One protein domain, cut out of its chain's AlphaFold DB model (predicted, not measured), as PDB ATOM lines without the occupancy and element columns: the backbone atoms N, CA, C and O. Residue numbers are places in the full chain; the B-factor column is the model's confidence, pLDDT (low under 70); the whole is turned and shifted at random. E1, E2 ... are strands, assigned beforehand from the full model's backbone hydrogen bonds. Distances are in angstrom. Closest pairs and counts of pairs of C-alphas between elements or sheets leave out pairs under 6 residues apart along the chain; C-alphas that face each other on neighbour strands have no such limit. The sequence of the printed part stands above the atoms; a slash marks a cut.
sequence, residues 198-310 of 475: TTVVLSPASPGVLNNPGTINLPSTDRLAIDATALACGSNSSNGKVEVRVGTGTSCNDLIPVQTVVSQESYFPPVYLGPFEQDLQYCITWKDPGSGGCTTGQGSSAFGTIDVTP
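What this domain is: This is residues 198 to 310 of the 475 residues of an uncharacterized protein of bacterium HR30 (UniProt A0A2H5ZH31). This is a sandwich of two unequal sheets: a strongly twisted, curled sheet of five strands, E3 E9 E8 E5 E6, with the small sheet E1 E4 E7 over part of it. The small sheet's edge strands E1 and E7 come near the large sheet's edge strands E3 and E6, and long links reach out at one end of the elongated body. The printed part has 113 residues, with no named helix and nine strands, E1 to E9 in order; both sheets are mixed. The class is all strand, though under half of the residues, 54 of 113, are in named strands. It is compact, with a radius of gyration of the C-alphas of 13.9 A and spans of 44 by 25 by 21 A.

Where its parts are: Begin at C-alpha 198, at (99.457, 132.851, 172.217), where E1 runs to 201; across a break of two residues it runs on into E2, residues 204 to 206, at 31 degrees. Next come E3, residues 215 to 219, and E4, 223 to 227. Find C-alpha 241 at (88.661, 122.620, 156.587): there E5 begins, running 22.3 A to 248. E6, residues 256 to 263, spans 19.3 A and bends by 68 degrees at residue 259. After E7, 271 to 273, E8 spans 22.9 A over residues 280 to 287. E9, the longest at 28.9 A, runs from 300 to C-alpha 309 at (110.557, 128.053, 176.977).

How they stand to each other: Start in the large sheet with the hairpin E8 and E9, antiparallel, where N 284 and O 302 are 2.8 A apart. On E9's other side E3 is parallel, with N 216 and O 305 at 2.8 A. E5 is antiparallel to E8, with N 243 and O 285 at 2.8 A, and forms a hairpin with E6, with N 244 and O 261 at 2.9 A. In the small sheet, E1 and E4 are parallel, with N 200 and O 225 at 2.8 A, and E4 and E7 antiparallel, with N 226 and O 271 at 2.8 A. Between the sheets, the closest C-alphas of E6 and E7 are Val 261 and Val 271, 6.9 A; those of E1 and E3 are Thr 198 and Leu 218, 6.5 A. E2 pairs with no named strand.

The domain as a whole: Look at Asn 236 and Pro 310 for the farthest C-alphas, 44.7 A apart. The printed part has no cut. The long links are E4 to E5 and E8 to E9. The printed part's mean pLDDT is 79.0; residues 206 to 208, 232 to 240, 265 to 268, 288 to 299 and 310 are under 70.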
ATOM      1  N   THR A 198      98.686 132.213 173.288       93.12
ATOM      2  CA  THR A 198      99.457 132.851 172.217       93.12
ATOM      3  C   THR A 198      98.710 132.624 170.911       93.12
ATOM      4  O   THR A 198      98.529 131.479 170.488       93.12
ATOM      5  N   THR A 199      98.229 133.706 170.299       94.25
ATOM      6  CA  THR A 199      97.411 133.636 169.083       94.25
ATOM      7  C   THR A 199      98.268 133.786 167.836       94.25
ATOM      8  O   THR A 199      99.007 134.756 167.692       94.25
ATOM      9  N   VAL A 200      98.107 132.852 166.905       91.50
ATOM     10  CA  VAL A 200      98.654 132.913 165.552       91.50
ATOM     11  C   VAL A 200      97.491 133.050 164.587       91.50
ATOM     12  O   VAL A 200      96.649 132.158 164.480       91.50
ATOM     13  N   VAL A 201      97.444 134.181 163.889       89.06
ATOM     14  CA  VAL A 201      96.427 134.448 162.871       89.06
ATOM     15  C   VAL A 201      96.911 133.894 161.537       89.06
ATOM     16  O   VAL A 201      97.949 134.305 161.018       89.06
ATOM     17  N   LEU A 202      96.149 132.963 160.972       84.88
ATOM     18  CA  LEU A 202      96.382 132.449 159.633       84.88
ATOM     19  C   LEU A 202      95.846 133.438 158.611       84.88
ATOM     20  O   LEU A 202      94.687 133.838 158.653       84.88
ATOM     21  N   SER A 203      96.698 133.792 157.660       80.88
ATOM     22  CA  SER A 203      96.349 134.651 156.537       80.88
ATOM     23  C   SER A 203      96.736 133.976 155.222       80.88
ATOM     24  O   SER A 203      97.693 133.193 155.188       80.88
ATOM     25  N   PRO A 204      96.005 134.246 154.129       75.12
ATOM     26  CA  PRO A 204      96.414 133.788 152.812       75.12
ATOM     27  C   PRO A 204      97.660 134.562 152.348       75.12
ATOM     28  O   PRO A 204      97.694 135.789 152.413       75.12
ATOM     29  N   ALA A 205      98.671 133.846 151.853       76.06
ATOM     30  CA  ALA A 205      99.809 134.422 151.126       76.06
ATOM     31  C   ALA A 205      99.395 134.828 149.701       76.06
ATOM     32  O   ALA A 205      99.777 135.870 149.175       76.06
ATOM     33  N   SER A 206      98.580 133.972 149.092       69.88
ATOM     34  CA  SER A 206      97.919 134.120 147.798       69.88
ATOM     35  C   SER A 206      96.673 133.218 147.801       69.88
ATOM     36  O   SER A 206      96.522 132.409 148.724       69.88
ATOM     37  N   PRO A 207      95.767 133.297 146.805       67.44
ATOM     38  CA  PRO A 207      94.658 132.348 146.707       67.44
ATOM     39  C   PRO A 207      95.176 130.907 146.797       67.44
ATOM     40  O   PRO A 207      96.112 130.542 146.084       67.44
ATOM     41  N   GLY A 208      94.605 130.107 147.699       64.31
ATOM     42  CA  GLY A 208      94.975 128.697 147.856       64.31
ATOM     43  C   GLY A 208      96.270 128.420 148.622       64.31
ATOM     44  O   GLY A 208      96.623 127.253 148.756       64.31
ATOM     45  N   VAL A 209      96.973 129.443 149.127       73.56
ATOM     46  CA  VAL A 209      98.271 129.292 149.809       73.56
ATOM     47  C   VAL A 209      98.246 129.979 151.172       73.56
ATOM     48  O   VAL A 209      97.999 131.180 151.267       73.56
ATOM     49  N   LEU A 210      98.539 129.228 152.233       80.06
ATOM     50  CA  LEU A 210      98.715 129.761 153.588       80.06
ATOM     51  C   LEU A 210     100.059 130.491 153.745       80.06
ATOM     52  O   LEU A 210     101.098 129.968 153.337       80.06
ATOM     53  N   ASN A 211     100.062 131.646 154.420       83.81
ATOM     54  CA  ASN A 211     101.293 132.204 154.984       83.81
ATOM     55  C   ASN A 211     101.826 131.254 156.060       83.81
ATOM     56  O   ASN A 211     101.084 130.869 156.965       83.81
ATOM     57  N   ASN A 212     103.105 130.884 155.973       84.94
ATOM     58  CA  ASN A 212     103.739 130.064 156.999       84.94
ATOM     59  C   ASN A 212     104.106 130.938 158.213       84.94
ATOM     60  O   ASN A 212     104.893 131.869 158.042       84.94
ATOM     61  N   PRO A 213     103.602 130.632 159.423       87.31
ATOM     62  CA  PRO A 213     103.984 131.360 160.634       87.31
ATOM     63  C   PRO A 213     105.477 131.253 160.998       87.31
ATOM     64  O   PRO A 213     105.976 132.101 161.732       87.31
ATOM     65  N   GLY A 214     106.199 130.246 160.492       90.94
ATOM     66  CA  GLY A 214     107.603 130.010 160.830       90.94
ATOM     67  C   GLY A 214     107.775 129.408 162.228       90.94
ATOM     68  O   GLY A 214     107.170 128.391 162.550       90.94
ATOM     69  N   THR A 215     108.633 130.003 163.054       93.81
ATOM     70  CA  THR A 215     108.805 129.581 164.452       93.81
ATOM     71  C   THR A 215     107.808 130.311 165.346       93.81
ATOM     72  O   THR A 215     107.772 131.541 165.375       93.81
ATOM     73  N   ILE A 216     107.023 129.555 166.114       94.00
ATOM     74  CA  ILE A 216     106.086 130.080 167.106       94.00
ATOM     75  C   ILE A 216     106.739 129.971 168.483       94.00
ATOM     76  O   ILE A 216     106.921 128.869 168.994       94.00
ATOM     77  N   ASN A 217     107.044 131.109 169.104       93.38
ATOM     78  CA  ASN A 217     107.491 131.142 170.495       93.38
ATOM     79  C   ASN A 217     106.277 131.021 171.422       93.38
ATOM     80  O   ASN A 217     105.393 131.879 171.381       93.38
ATOM     81  N   LEU A 218     106.231 129.979 172.253       91.38
ATOM     82  CA  LEU A 218     105.113 129.710 173.159       91.38
ATOM     83  C   LEU A 218     105.608 129.531 174.607       91.38
ATOM     84  O   LEU A 218     106.387 128.617 174.883       91.38
ATOM     85  N   PRO A 219     105.138 130.339 175.575       89.69
ATOM     86  CA  PRO A 219     105.385 130.063 176.989       89.69
ATOM     87  C   PRO A 219     104.855 128.678 177.390       89.69
ATOM     88  O   PRO A 219     103.750 128.304 177.001       89.69
ATOM     89  N   SER A 220     105.572 127.926 178.233       84.38
ATOM     90  CA  SER A 220     105.133 126.569 178.632       84.38
ATOM     91  C   SER A 220     103.840 126.532 179.464       84.38
ATOM     92  O   SER A 220     103.261 125.467 179.687       84.38
ATOM     93  N   THR A 221     103.362 127.690 179.923       85.12
ATOM     94  CA  THR A 221     102.070 127.866 180.602       85.12
ATOM     95  C   THR A 221     100.927 128.222 179.662       85.12
ATOM     96  O   THR A 221      99.774 128.182 180.091       85.12
ATOM     97  N   ASP A 222     101.228 128.570 178.413       90.69
ATOM     98  CA  ASP A 222     100.271 129.108 177.457       90.69
ATOM     99  C   ASP A 222      99.844 128.037 176.461       90.69
ATOM    100  O   ASP A 222     100.591 127.127 176.102       90.69
ATOM    101  N   ARG A 223      98.601 128.143 176.002       92.06
ATOM    102  CA  ARG A 223      98.082 127.351 174.891       92.06
ATOM    103  C   ARG A 223      98.290 128.104 173.581       92.06
ATOM    104  O   ARG A 223      98.234 129.332 173.534       92.06
ATOM    105  N   LEU A 224      98.462 127.360 172.502       93.38
ATOM    106  CA  LEU A 224      98.464 127.898 171.151       93.38
ATOM    107  C   LEU A 224      97.020 128.095 170.687       93.38
ATOM    108  O   LEU A 224      96.231 127.156 170.759       93.38
ATOM    109  N   ALA A 225      96.681 129.288 170.202       93.75
ATOM    110  CA  ALA A 225      95.422 129.563 169.519       93.75
ATOM    111  C   ALA A 225      95.697 129.831 168.036       93.75
ATOM    112  O   ALA A 225      96.364 130.802 167.695       93.75
ATOM    113  N   ILE A 226      95.193 128.976 167.151       90.50
ATOM    114  CA  ILE A 226      95.268 129.177 165.702       90.50
ATOM    115  C   ILE A 226      93.959 129.805 165.242       90.50
ATOM    116  O   ILE A 226      92.924 129.138 165.216       90.50
ATOM    117  N   ASP A 227      94.004 131.086 164.897       88.25
ATOM    118  CA  ASP A 227      92.860 131.828 164.386       88.25
ATOM    119  C   ASP A 227      92.849 131.771 162.856       88.25
ATOM    120  O   ASP A 227      93.740 132.294 162.190       88.25
ATOM    121  N   ALA A 228      91.837 131.113 162.297       81.94
ATOM    122  CA  ALA A 228      91.654 130.952 160.860       81.94
ATOM    123  C   ALA A 228      90.510 131.815 160.301       81.94
ATOM    124  O   ALA A 228      90.098 131.615 159.160       81.94
ATOM    125  N   THR A 229      89.983 132.771 161.074       79.44
ATOM    126  CA  THR A 229      88.840 133.609 160.668       79.44
ATOM    127  C   THR A 229      89.114 134.450 159.420       79.44
ATOM    128  O   THR A 229      88.186 134.742 158.667       79.44
ATOM    129  N   ALA A 230      90.377 134.794 159.155       76.62
ATOM    130  CA  ALA A 230      90.789 135.524 157.957       76.62
ATOM    131  C   ALA A 230      90.888 134.644 156.691       76.62
ATOM    132  O   ALA A 230      91.089 135.168 155.593       76.62
ATOM    133  N   LEU A 231      90.737 133.319 156.807       73.94
ATOM    134  CA  LEU A 231      90.700 132.416 155.658       73.94
ATOM    135  C   LEU A 231      89.290 132.426 155.047       73.94
ATOM    136  O   LEU A 231      88.406 131.675 155.458       73.94
ATOM    137  N   ALA A 232      89.070 133.292 154.056       60.22
ATOM    138  CA  ALA A 232      87.809 133.338 153.323       60.22
ATOM    139  C   ALA A 232      87.620 132.067 152.475       60.22
ATOM    140  O   ALA A 232      88.463 131.723 151.647       60.22
ATOM    141  N   CYS A 233      86.486 131.391 152.654       55.22
ATOM    142  CA  CYS A 233      85.932 130.461 151.672       55.22
ATOM    143  C   CYS A 233      84.722 131.165 151.048       55.22
ATOM    144  O   CYS A 233      83.951 131.784 151.777       55.22
ATOM    145  N   GLY A 234      84.615 131.163 149.717       49.56
ATOM    146  CA  GLY A 234      83.672 131.984 148.948       49.56
ATOM    147  C   GLY A 234      82.201 131.873 149.372       49.56
ATOM    148  O   GLY A 234      81.818 131.044 150.186       49.56
ATOM    149  N   SER A 235      81.347 132.698 148.765       49.91
ATOM    150  CA  SER A 235      79.920 132.917 149.076       49.91
ATOM    151  C   SER A 235      78.982 131.696 149.001       49.91
ATOM    152  O   SER A 235      77.767 131.854 149.123       49.91
ATOM    153  N   ASN A 236      79.508 130.489 148.795       48.28
ATOM    154  CA  ASN A 236      78.733 129.264 148.658       48.28
ATOM    155  C   ASN A 236      78.936 128.402 149.909       48.28
ATOM    156  O   ASN A 236      80.020 128.374 150.478       48.28
ATOM    157  N   SER A 237      77.891 127.682 150.316       48.09
ATOM    158  CA  SER A 237      77.715 126.870 151.538       48.09
ATOM    159  C   SER A 237      78.723 125.727 151.785       48.09
ATOM    160  O   SER A 237      78.417 124.767 152.495       48.09
ATOM    161  N   SER A 238      79.900 125.778 151.177       49.78
ATOM    162  CA  SER A 238      80.965 124.796 151.290       49.78
ATOM    163  C   SER A 238      81.997 125.312 152.299       49.78
ATOM    164  O   SER A 238      82.762 126.228 152.011       49.78
ATOM    165  N   ASN A 239      82.013 124.724 153.498       58.22
ATOM    166  CA  ASN A 239      82.929 125.103 154.577       58.22
ATOM    167  C   ASN A 239      84.351 124.607 154.273       58.22
ATOM    168  O   ASN A 239      84.548 123.416 154.012       58.22
ATOM    169  N   GLY A 240      85.346 125.495 154.347       67.69
ATOM    170  CA  GLY A 240      86.749 125.086 154.376       67.69
ATOM    171  C   GLY A 240      87.063 124.206 155.583       67.69
ATOM    172  O   GLY A 240      86.333 124.184 156.576       67.69
ATOM    173  N   LYS A 241      88.156 123.450 155.489       79.50
ATOM    174  CA  LYS A 241      88.661 122.620 156.587       79.50
ATOM    175  C   LYS A 241      90.071 123.070 156.939       79.50
ATOM    176  O   LYS A 241      90.946 123.041 156.076       79.50
ATOM    177  N   VAL A 242      90.294 123.427 158.198       83.69
ATOM    178  CA  VAL A 242      91.631 123.640 158.761       83.69
ATOM    179  C   VAL A 242      91.933 122.486 159.702       83.69
ATOM    180  O   VAL A 242      91.145 122.162 160.588       83.69
ATOM    181  N   GLU A 243      93.066 121.836 159.495       88.56
ATOM    182  CA  GLU A 243      93.581 120.779 160.350       88.56
ATOM    183  C   GLU A 243      94.932 121.210 160.901       88.56
ATOM    184  O   GLU A 243      95.854 121.504 160.144       88.56
ATOM    185  N   VAL A 244      95.042 121.247 162.223       91.75
ATOM    186  CA  VAL A 244      96.279 121.558 162.931       91.75
ATOM    187  C   VAL A 244      96.746 120.291 163.624       91.75
ATOM    188  O   VAL A 244      96.038 119.731 164.463       91.75
ATOM    189  N   ARG A 245      97.943 119.836 163.264       93.62
ATOM    190  CA  ARG A 245      98.648 118.731 163.908       93.62
ATOM    191  C   ARG A 245      99.875 119.291 164.606       93.62
ATOM    192  O   ARG A 245     100.633 120.035 163.993       93.62
ATOM    193  N   VAL A 246     100.077 118.925 165.862       94.12
ATOM    194  CA  VAL A 246     101.289 119.241 166.625       94.12
ATOM    195  C   VAL A 246     101.896 117.935 167.098       94.12
ATOM    196  O   VAL A 246     101.171 117.043 167.540       94.12
ATOM    197  N   GLY A 247     103.209 117.787 166.959       92.44
ATOM    198  CA  GLY A 247     103.870 116.501 167.108       92.44
ATOM    199  C   GLY A 247     105.378 116.559 166.940       92.44
ATOM    200  O   GLY A 247     105.988 117.613 167.078       92.44
ATOM    201  N   THR A 248     105.956 115.402 166.631       91.56
ATOM    202  CA  THR A 248     107.383 115.270 166.305       91.56
ATOM    203  C   THR A 248     107.546 114.868 164.846       91.56
ATOM    204  O   THR A 248     106.796 114.021 164.363       91.56
ATOM    205  N   GLY A 249     108.475 115.485 164.121       92.56
ATOM    206  CA  GLY A 249     108.727 115.171 162.712       92.56
ATOM    207  C   GLY A 249     109.539 116.247 162.005       92.56
ATOM    208  O   GLY A 249     109.912 117.251 162.610       92.56
ATOM    209  N   THR A 250     109.817 116.043 160.719       92.31
ATOM    210  CA  THR A 250     110.617 116.981 159.907       92.31
ATOM    211  C   THR A 250     109.818 117.684 158.809       92.31
ATOM    212  O   THR A 250     110.288 118.653 158.218       92.31
ATOM    213  N   SER A 251     108.593 117.231 158.554       92.38
ATOM    214  CA  SER A 251     107.650 117.801 157.598       92.38
ATOM    215  C   SER A 251     106.202 117.454 157.975       92.38
ATOM    216  O   SER A 251     105.925 116.681 158.889       92.38
ATOM    217  N   CYS A 252     105.235 117.971 157.219       89.44
ATOM    218  CA  CYS A 252     103.830 117.588 157.366       89.44
ATOM    219  C   CYS A 252     103.532 116.106 157.056       89.44
ATOM    220  O   CYS A 252     102.504 115.595 157.507       89.44
ATOM    221  N   ASN A 253     104.362 115.433 156.256       89.00
ATOM    222  CA  ASN A 253     104.082 114.074 155.778       89.00
ATOM    223  C   ASN A 253     104.531 112.993 156.769       89.00
ATOM    224  O   ASN A 253     103.911 111.936 156.835       89.00
ATOM    225  N   ASP A 254     105.581 113.267 157.538       91.12
ATOM    226  CA  ASP A 254     106.174 112.384 158.550       91.12
ATOM    227  C   ASP A 254     105.876 112.841 159.987       91.12
ATOM    228  O   ASP A 254     106.317 112.190 160.930       91.12
ATOM    229  N   LEU A 255     105.130 113.939 160.173       91.12
ATOM    230  CA  LEU A 255     104.723 114.402 161.497       91.12
ATOM    231  C   LEU A 255     103.913 113.316 162.219       91.12
ATOM    232  O   LEU A 255     102.810 112.968 161.792       91.12
ATOM    233  N   ILE A 256     104.435 112.856 163.354       90.19
ATOM    234  CA  ILE A 256     103.757 111.982 164.309       90.19
ATOM    235  C   ILE A 256     103.001 112.881 165.293       90.19
ATOM    236  O   ILE A 256     103.637 113.497 166.159       90.19
ATOM    237  N   PRO A 257     101.667 113.021 165.162       88.81
ATOM    238  CA  PRO A 257     100.910 113.962 165.971       88.81
ATOM    239  C   PRO A 257     100.788 113.471 167.417       88.81
ATOM    240  O   PRO A 257     100.441 112.318 167.666       88.81
ATOM    241  N   VAL A 258     101.008 114.379 168.367       90.06
ATOM    242  CA  VAL A 258     100.582 114.218 169.767       90.06
ATOM    243  C   VAL A 258      99.232 114.885 170.011       90.06
ATOM    244  O   VAL A 258      98.498 114.468 170.896       90.06
ATOM    245  N   GLN A 259      98.876 115.897 169.215       90.88
ATOM    246  CA  GLN A 259      97.544 116.493 169.198       90.88
ATOM    247  C   GLN A 259      97.130 116.811 167.764       90.88
ATOM    248  O   GLN A 259      97.887 117.426 167.011       90.88
ATOM    249  N   THR A 260      95.898 116.449 167.418       90.50
ATOM    250  CA  THR A 260      95.254 116.874 166.173       90.50
ATOM    251  C   THR A 260      93.943 117.562 166.486       90.50
ATOM    252  O   THR A 260      93.086 117.013 167.187       90.50
ATOM    253  N   VAL A 261      93.739 118.738 165.903       88.69
ATOM    254  CA  VAL A 261      92.454 119.423 165.958       88.69
ATOM    255  C   VAL A 261      92.031 119.839 164.560       88.69
ATOM    256  O   VAL A 261      92.825 120.320 163.756       88.69
ATOM    257  N   VAL A 262      90.755 119.616 164.266       85.31
ATOM    258  CA  VAL A 262      90.140 119.921 162.979       85.31
ATOM    259  C   VAL A 262      89.022 120.923 163.215       85.31
ATOM    260  O   VAL A 262      88.122 120.658 164.010       85.31
ATOM    261  N   SER A 263      89.060 122.034 162.489       80.75
ATOM    262  CA  SER A 263      87.982 123.014 162.412       80.75
ATOM    263  C   SER A 263      87.355 122.963 161.022       80.75
ATOM    264  O   SER A 263      88.052 123.029 160.005       80.75
ATOM    265  N   GLN A 264      86.038 122.774 160.975       73.38
ATOM    266  CA  GLN A 264      85.268 122.658 159.739       73.38
ATOM    267  C   GLN A 264      83.892 123.302 159.940       73.38
ATOM    268  O   GLN A 264      82.900 122.623 160.202       73.38
ATOM    269  N   GLU A 265      83.841 124.625 159.839       63.91
ATOM    270  CA  GLU A 265      82.637 125.433 160.049       63.91
ATOM    271  C   GLU A 265      82.579 126.574 159.020       63.91
ATOM    272  O   GLU A 265      83.576 126.890 158.374       63.91
ATOM    273  N   SER A 266      81.398 127.176 158.834       54.50
ATOM    274  CA  SER A 266      81.208 128.332 157.935       54.50
ATOM    275  C   SER A 266      81.954 129.578 158.420       54.50
ATOM    276  O   SER A 266      82.235 130.479 157.640       54.50
ATOM    277  N   TYR A 267      82.289 129.592 159.709       59.38
ATOM    278  CA  TYR A 267      83.188 130.526 160.365       59.38
ATOM    279  C   TYR A 267      84.187 129.676 161.134       59.38
ATOM    280  O   TYR A 267      83.756 128.801 161.874       59.38
ATOM    281  N   PHE A 268      85.490 129.875 160.954       68.25
ATOM    282  CA  PHE A 268      86.485 129.093 161.684       68.25
ATOM    283  C   PHE A 268      86.648 129.641 163.106       68.25
ATOM    284  O   PHE A 268      87.319 130.664 163.263       68.25
ATOM    285  N   PRO A 269      86.097 129.001 164.158       74.62
ATOM    286  CA  PRO A 269      86.499 129.351 165.510       74.62
ATOM    287  C   PRO A 269      88.003 129.079 165.672       74.62
ATOM    288  O   PRO A 269      88.518 128.129 165.061       74.62
ATOM    289  N   PRO A 270      88.710 129.870 166.501       84.25
ATOM    290  CA  PRO A 270      90.092 129.578 166.828       84.25
ATOM    291  C   PRO A 270      90.243 128.165 167.388       84.25
ATOM    292  O   PRO A 270      89.409 127.684 168.159       84.25
ATOM    293  N   VAL A 271      91.330 127.514 166.997       88.75
ATOM    294  CA  VAL A 271      91.666 126.152 167.400       88.75
ATOM    295  C   VAL A 271      92.707 126.201 168.509       88.75
ATOM    296  O   VAL A 271      93.703 126.903 168.365       88.75
ATOM    297  N   TYR A 272      92.510 125.458 169.599       92.19
ATOM    298  CA  TYR A 272      93.365 125.561 170.784       92.19
ATOM    299  C   TYR A 272      94.189 124.293 171.015       92.19
ATOM    300  O   TYR A 272      93.633 123.203 171.116       92.19
ATOM    301  N   LEU A 273      95.508 124.410 171.154       92.75
ATOM    302  CA  LEU A 273      96.404 123.278 171.420       92.75
ATOM    303  C   LEU A 273      97.341 123.566 172.597       92.75
ATOM    304  O   LEU A 273      97.599 124.721 172.926       92.75
ATOM    305  N   GLY A 274      97.863 122.519 173.231       88.75
ATOM    306  CA  GLY A 274      98.716 122.658 174.411       88.75
ATOM    307  C   GLY A 274      97.956 123.133 175.663       88.75
ATOM    308  O   GLY A 274      96.724 123.028 175.711       88.75
ATOM    309  N   PRO A 275      98.655 123.637 176.698       90.00
ATOM    310  CA  PRO A 275     100.073 124.002 176.732       90.00
ATOM    311  C   PRO A 275     101.042 122.847 176.494       90.00
ATOM    312  O   PRO A 275     100.696 121.681 176.702       90.00
ATOM    313  N   PHE A 276     102.255 123.186 176.069       88.38
ATOM    314  CA  PHE A 276     103.327 122.237 175.775       88.38
ATOM    315  C   PHE A 276     104.491 122.422 176.752       88.38
ATOM    316  O   PHE A 276     104.706 123.508 177.281       88.38
ATOM    317  N   GLU A 277     105.228 121.346 177.020       82.75
ATOM    318  CA  GLU A 277     106.351 121.346 177.976       82.75
ATOM    319  C   GLU A 277     107.714 121.220 177.293       82.75
ATOM    320  O   GLU A 277     108.746 121.321 177.949       82.75
ATOM    321  N   GLN A 278     107.706 121.002 175.982       85.38
ATOM    322  CA  GLN A 278     108.880 120.779 175.156       85.38
ATOM    323  C   GLN A 278     108.637 121.350 173.765       85.38
ATOM    324  O   GLN A 278     107.481 121.495 173.352       85.38
ATOM    325  N   ASP A 279     109.726 121.575 173.042       89.25
ATOM    326  CA  ASP A 279     109.672 121.955 171.639       89.25
ATOM    327  C   ASP A 279     108.985 120.865 170.815       89.25
ATOM    328  O   ASP A 279     109.174 119.659 171.026       89.25
ATOM    329  N   LEU A 280     108.160 121.305 169.873       92.12
ATOM    330  CA  LEU A 280     107.388 120.442 168.988       92.12
ATOM    331  C   LEU A 280     107.375 121.031 167.583       92.12
ATOM    332  O   LEU A 280     107.690 122.196 167.368       92.12
ATOM    333  N   GLN A 281     106.974 120.229 166.610       95.25
ATOM    334  CA  GLN A 281     106.685 120.700 165.265       95.25
ATOM    335  C   GLN A 281     105.180 120.813 165.068       95.25
ATOM    336  O   GLN A 281     104.395 120.064 165.661       95.25
ATOM    337  N   TYR A 282     104.769 121.741 164.212       95.19
ATOM    338  CA  TYR A 282     103.384 121.866 163.791       95.19
ATOM    339  C   TYR A 282     103.252 121.650 162.286       95.19
ATOM    340  O   TYR A 282     104.129 121.992 161.493       95.19
ATOM    341  N   CYS A 283     102.100 121.126 161.890       93.88
ATOM    342  CA  CYS A 283     101.622 121.131 160.523       93.88
ATOM    343  C   CYS A 283     100.197 121.685 160.499       93.88
ATOM    344  O   CYS A 283      99.304 121.142 161.150       93.88
ATOM    345  N   ILE A 284      99.984 122.748 159.730       91.00
ATOM    346  CA  ILE A 284      98.674 123.358 159.506       91.00
ATOM    347  C   ILE A 284      98.295 123.092 158.061       91.00
ATOM    348  O   ILE A 284      98.920 123.629 157.153       91.00
ATOM    349  N   THR A 285      97.267 122.282 157.851       87.19
ATOM    350  CA  THR A 285      96.736 121.969 156.527       87.19
ATOM    351  C   THR A 285      95.399 122.668 156.350       87.19
ATOM    352  O   THR A 285      94.474 122.457 157.135       87.19
ATOM    353  N   TRP A 286      95.260 123.455 155.288       79.69
ATOM    354  CA  TRP A 286      93.982 124.021 154.872       79.69
ATOM    355  C   TRP A 286      93.518 123.357 153.580       79.69
ATOM    356  O   TRP A 286      94.265 123.258 152.608       79.69
ATOM    357  N   LYS A 287      92.272 122.880 153.571       73.19
ATOM    358  CA  LYS A 287      91.643 122.255 152.409       73.19
ATOM    359  C   LYS A 287      90.388 123.029 152.008       73.19
ATOM    360  O   LYS A 287      89.446 123.133 152.798       73.19
ATOM    361  N   ASP A 288      90.378 123.506 150.762       61.38
ATOM    362  CA  ASP A 288      89.195 124.041 150.077       61.38
ATOM    363  C   ASP A 288      88.210 122.881 149.789       61.38
ATOM    364  O   ASP A 288      88.640 121.794 149.376       61.38
ATOM    365  N   PRO A 289      86.897 123.050 150.024       53.53
ATOM    366  CA  PRO A 289      85.884 122.023 149.784       53.53
ATOM    367  C   PRO A 289      85.637 121.696 148.301       53.53
ATOM    368  O   PRO A 289      84.820 120.825 148.008       53.53
ATOM    369  N   GLY A 290      86.356 122.309 147.359       51.88
ATOM    370  CA  GLY A 290      86.514 121.754 146.012       51.88
ATOM    371  C   GLY A 290      85.366 122.026 145.039       51.88
ATOM    372  O   GLY A 290      85.269 121.351 144.019       51.88
ATOM    373  N   SER A 291      84.509 123.016 145.296       47.75
ATOM    374  CA  SER A 291      83.459 123.414 144.337       47.75
ATOM    375  C   SER A 291      83.105 124.909 144.330       47.75
ATOM    376  O   SER A 291      82.174 125.305 143.634       47.75
ATOM    377  N   GLY A 292      83.836 125.755 145.070       46.16
ATOM    378  CA  GLY A 292      83.431 127.143 145.358       46.16
ATOM    379  C   GLY A 292      84.383 128.266 144.931       46.16
ATOM    380  O   GLY A 292      84.089 129.421 145.213       46.16
ATOM    381  N   GLY A 293      85.494 127.972 144.249       45.50
ATOM    382  CA  GLY A 293      86.286 129.007 143.570       45.50
ATOM    383  C   GLY A 293      87.273 129.812 144.425       45.50
ATOM    384  O   GLY A 293      87.593 130.927 144.032       45.50
ATOM    385  N   CYS A 294      87.791 129.287 145.544       45.38
ATOM    386  CA  CYS A 294      88.931 129.931 146.218       45.38
ATOM    387  C   CYS A 294      90.282 129.446 145.678       45.38
ATOM    388  O   CYS A 294      91.179 130.271 145.573       45.38
ATOM    389  N   THR A 295      90.399 128.192 145.219       42.78
ATOM    390  CA  THR A 295      91.414 127.745 144.235       42.78
ATOM    391  C   THR A 295      91.110 126.346 143.698       42.78
ATOM    392  O   THR A 295      90.730 125.453 144.449       42.78
ATOM    393  N   THR A 296      91.372 126.102 142.414       40.00
ATOM    394  CA  THR A 296      91.556 124.745 141.877       40.00
ATOM    395  C   THR A 296      92.952 124.240 142.271       40.00
ATOM    396  O   THR A 296      93.919 124.515 141.564       40.00
ATOM    397  N   GLY A 297      93.089 123.545 143.405       49.31
ATOM    398  CA  GLY A 297      94.378 123.001 143.860       49.31
ATOM    399  C   GLY A 297      94.275 122.010 145.025       49.31
ATOM    400  O   GLY A 297      93.281 121.986 145.750       49.31
ATOM    401  N   GLN A 298      95.303 121.167 145.197       48.53
ATOM    402  CA  GLN A 298      95.496 120.378 146.421       48.53
ATOM    403  C   GLN A 298      95.726 121.364 147.578       48.53
ATOM    404  O   GLN A 298      96.526 122.279 147.424       48.53
ATOM    405  N   GLY A 299      95.001 121.228 148.695       60.69
ATOM    406  CA  GLY A 299      95.091 122.158 149.830       60.69
ATOM    407  C   GLY A 299      96.531 122.474 150.265       60.69
ATOM    408  O   GLY A 299      97.411 121.624 150.154       60.69
ATOM    409  N   SER A 300      96.780 123.693 150.747       75.88
ATOM    410  CA  SER A 300      98.114 124.108 151.190       75.88
ATOM    411  C   SER A 300      98.407 123.672 152.621       75.88
ATOM    412  O   SER A 300      97.520 123.714 153.479       75.88
ATOM    413  N   SER A 301      99.677 123.378 152.893       84.25
ATOM    414  CA  SER A 301     100.166 123.086 154.237       84.25
ATOM    415  C   SER A 301     101.293 124.036 154.634       84.25
ATOM    416  O   SER A 301     102.175 124.322 153.827       84.25
ATOM    417  N   ALA A 302     101.288 124.483 155.886       88.25
ATOM    418  CA  ALA A 302     102.392 125.193 156.523       88.25
ATOM    419  C   ALA A 302     103.023 124.296 157.594       88.25
ATOM    420  O   ALA A 302     102.310 123.672 158.381       88.25
ATOM    421  N   PHE A 303     104.353 124.243 157.623       91.44
ATOM    422  CA  PHE A 303     105.129 123.477 158.596       91.44
ATOM    423  C   PHE A 303     106.125 124.391 159.302       91.44
ATOM    424  O   PHE A 303     106.746 125.240 158.657       91.44
ATOM    425  N   GLY A 304     106.292 124.202 160.604       92.94
ATOM    426  CA  GLY A 304     107.228 124.981 161.401       92.94
ATOM    427  C   GLY A 304     107.427 124.392 162.788       92.94
ATOM    428  O   GLY A 304     107.003 123.268 163.073       92.94
ATOM    429  N   THR A 305     108.071 125.174 163.646       92.94
ATOM    430  CA  THR A 305     108.453 124.761 164.999       92.94
ATOM    431  C   THR A 305     107.685 125.571 166.034       92.94
ATOM    432  O   THR A 305     107.406 126.754 165.837       92.94
ATOM    433  N   ILE A 306     107.322 124.919 167.130       91.25
ATOM    434  CA  ILE A 306     106.880 125.541 168.370       91.25
ATOM    435  C   ILE A 306     108.071 125.484 169.319       91.25
ATOM    436  O   ILE A 306     108.399 124.404 169.812       91.25
ATOM    437  N   ASP A 307     108.683 126.637 169.563       90.06
ATOM    438  CA  ASP A 307     109.765 126.781 170.531       90.06
ATOM    439  C   ASP A 307     109.130 127.108 171.882       90.06
ATOM    440  O   ASP A 307     108.490 128.151 172.070       90.06
ATOM    441  N   VAL A 308     109.261 126.180 172.821       84.00
ATOM    442  CA  VAL A 308     108.703 126.281 174.161       84.00
ATOM    443  C   VAL A 308     109.812 126.675 175.111       84.00
ATOM    444  O   VAL A 308     110.818 125.987 175.215       84.00
ATOM    445  N   THR A 309     109.622 127.749 175.882       73.44
ATOM    446  CA  THR A 309     110.557 128.053 176.977       73.44
ATOM    447  C   THR A 309     110.497 126.910 178.005       73.44
ATOM    448  O   THR A 309     109.464 126.780 178.681       73.44
ATOM    449  N   PRO A 310     111.534 126.050 178.112       57.25
ATOM    450  CA  PRO A 310     111.405 124.783 178.821       57.25
ATOM    451  C   PRO A 310     111.284 124.996 180.327       57.25
ATOM    452  O   PRO A 310     111.882 125.912 180.884       57.25
TER     453      PRO A 310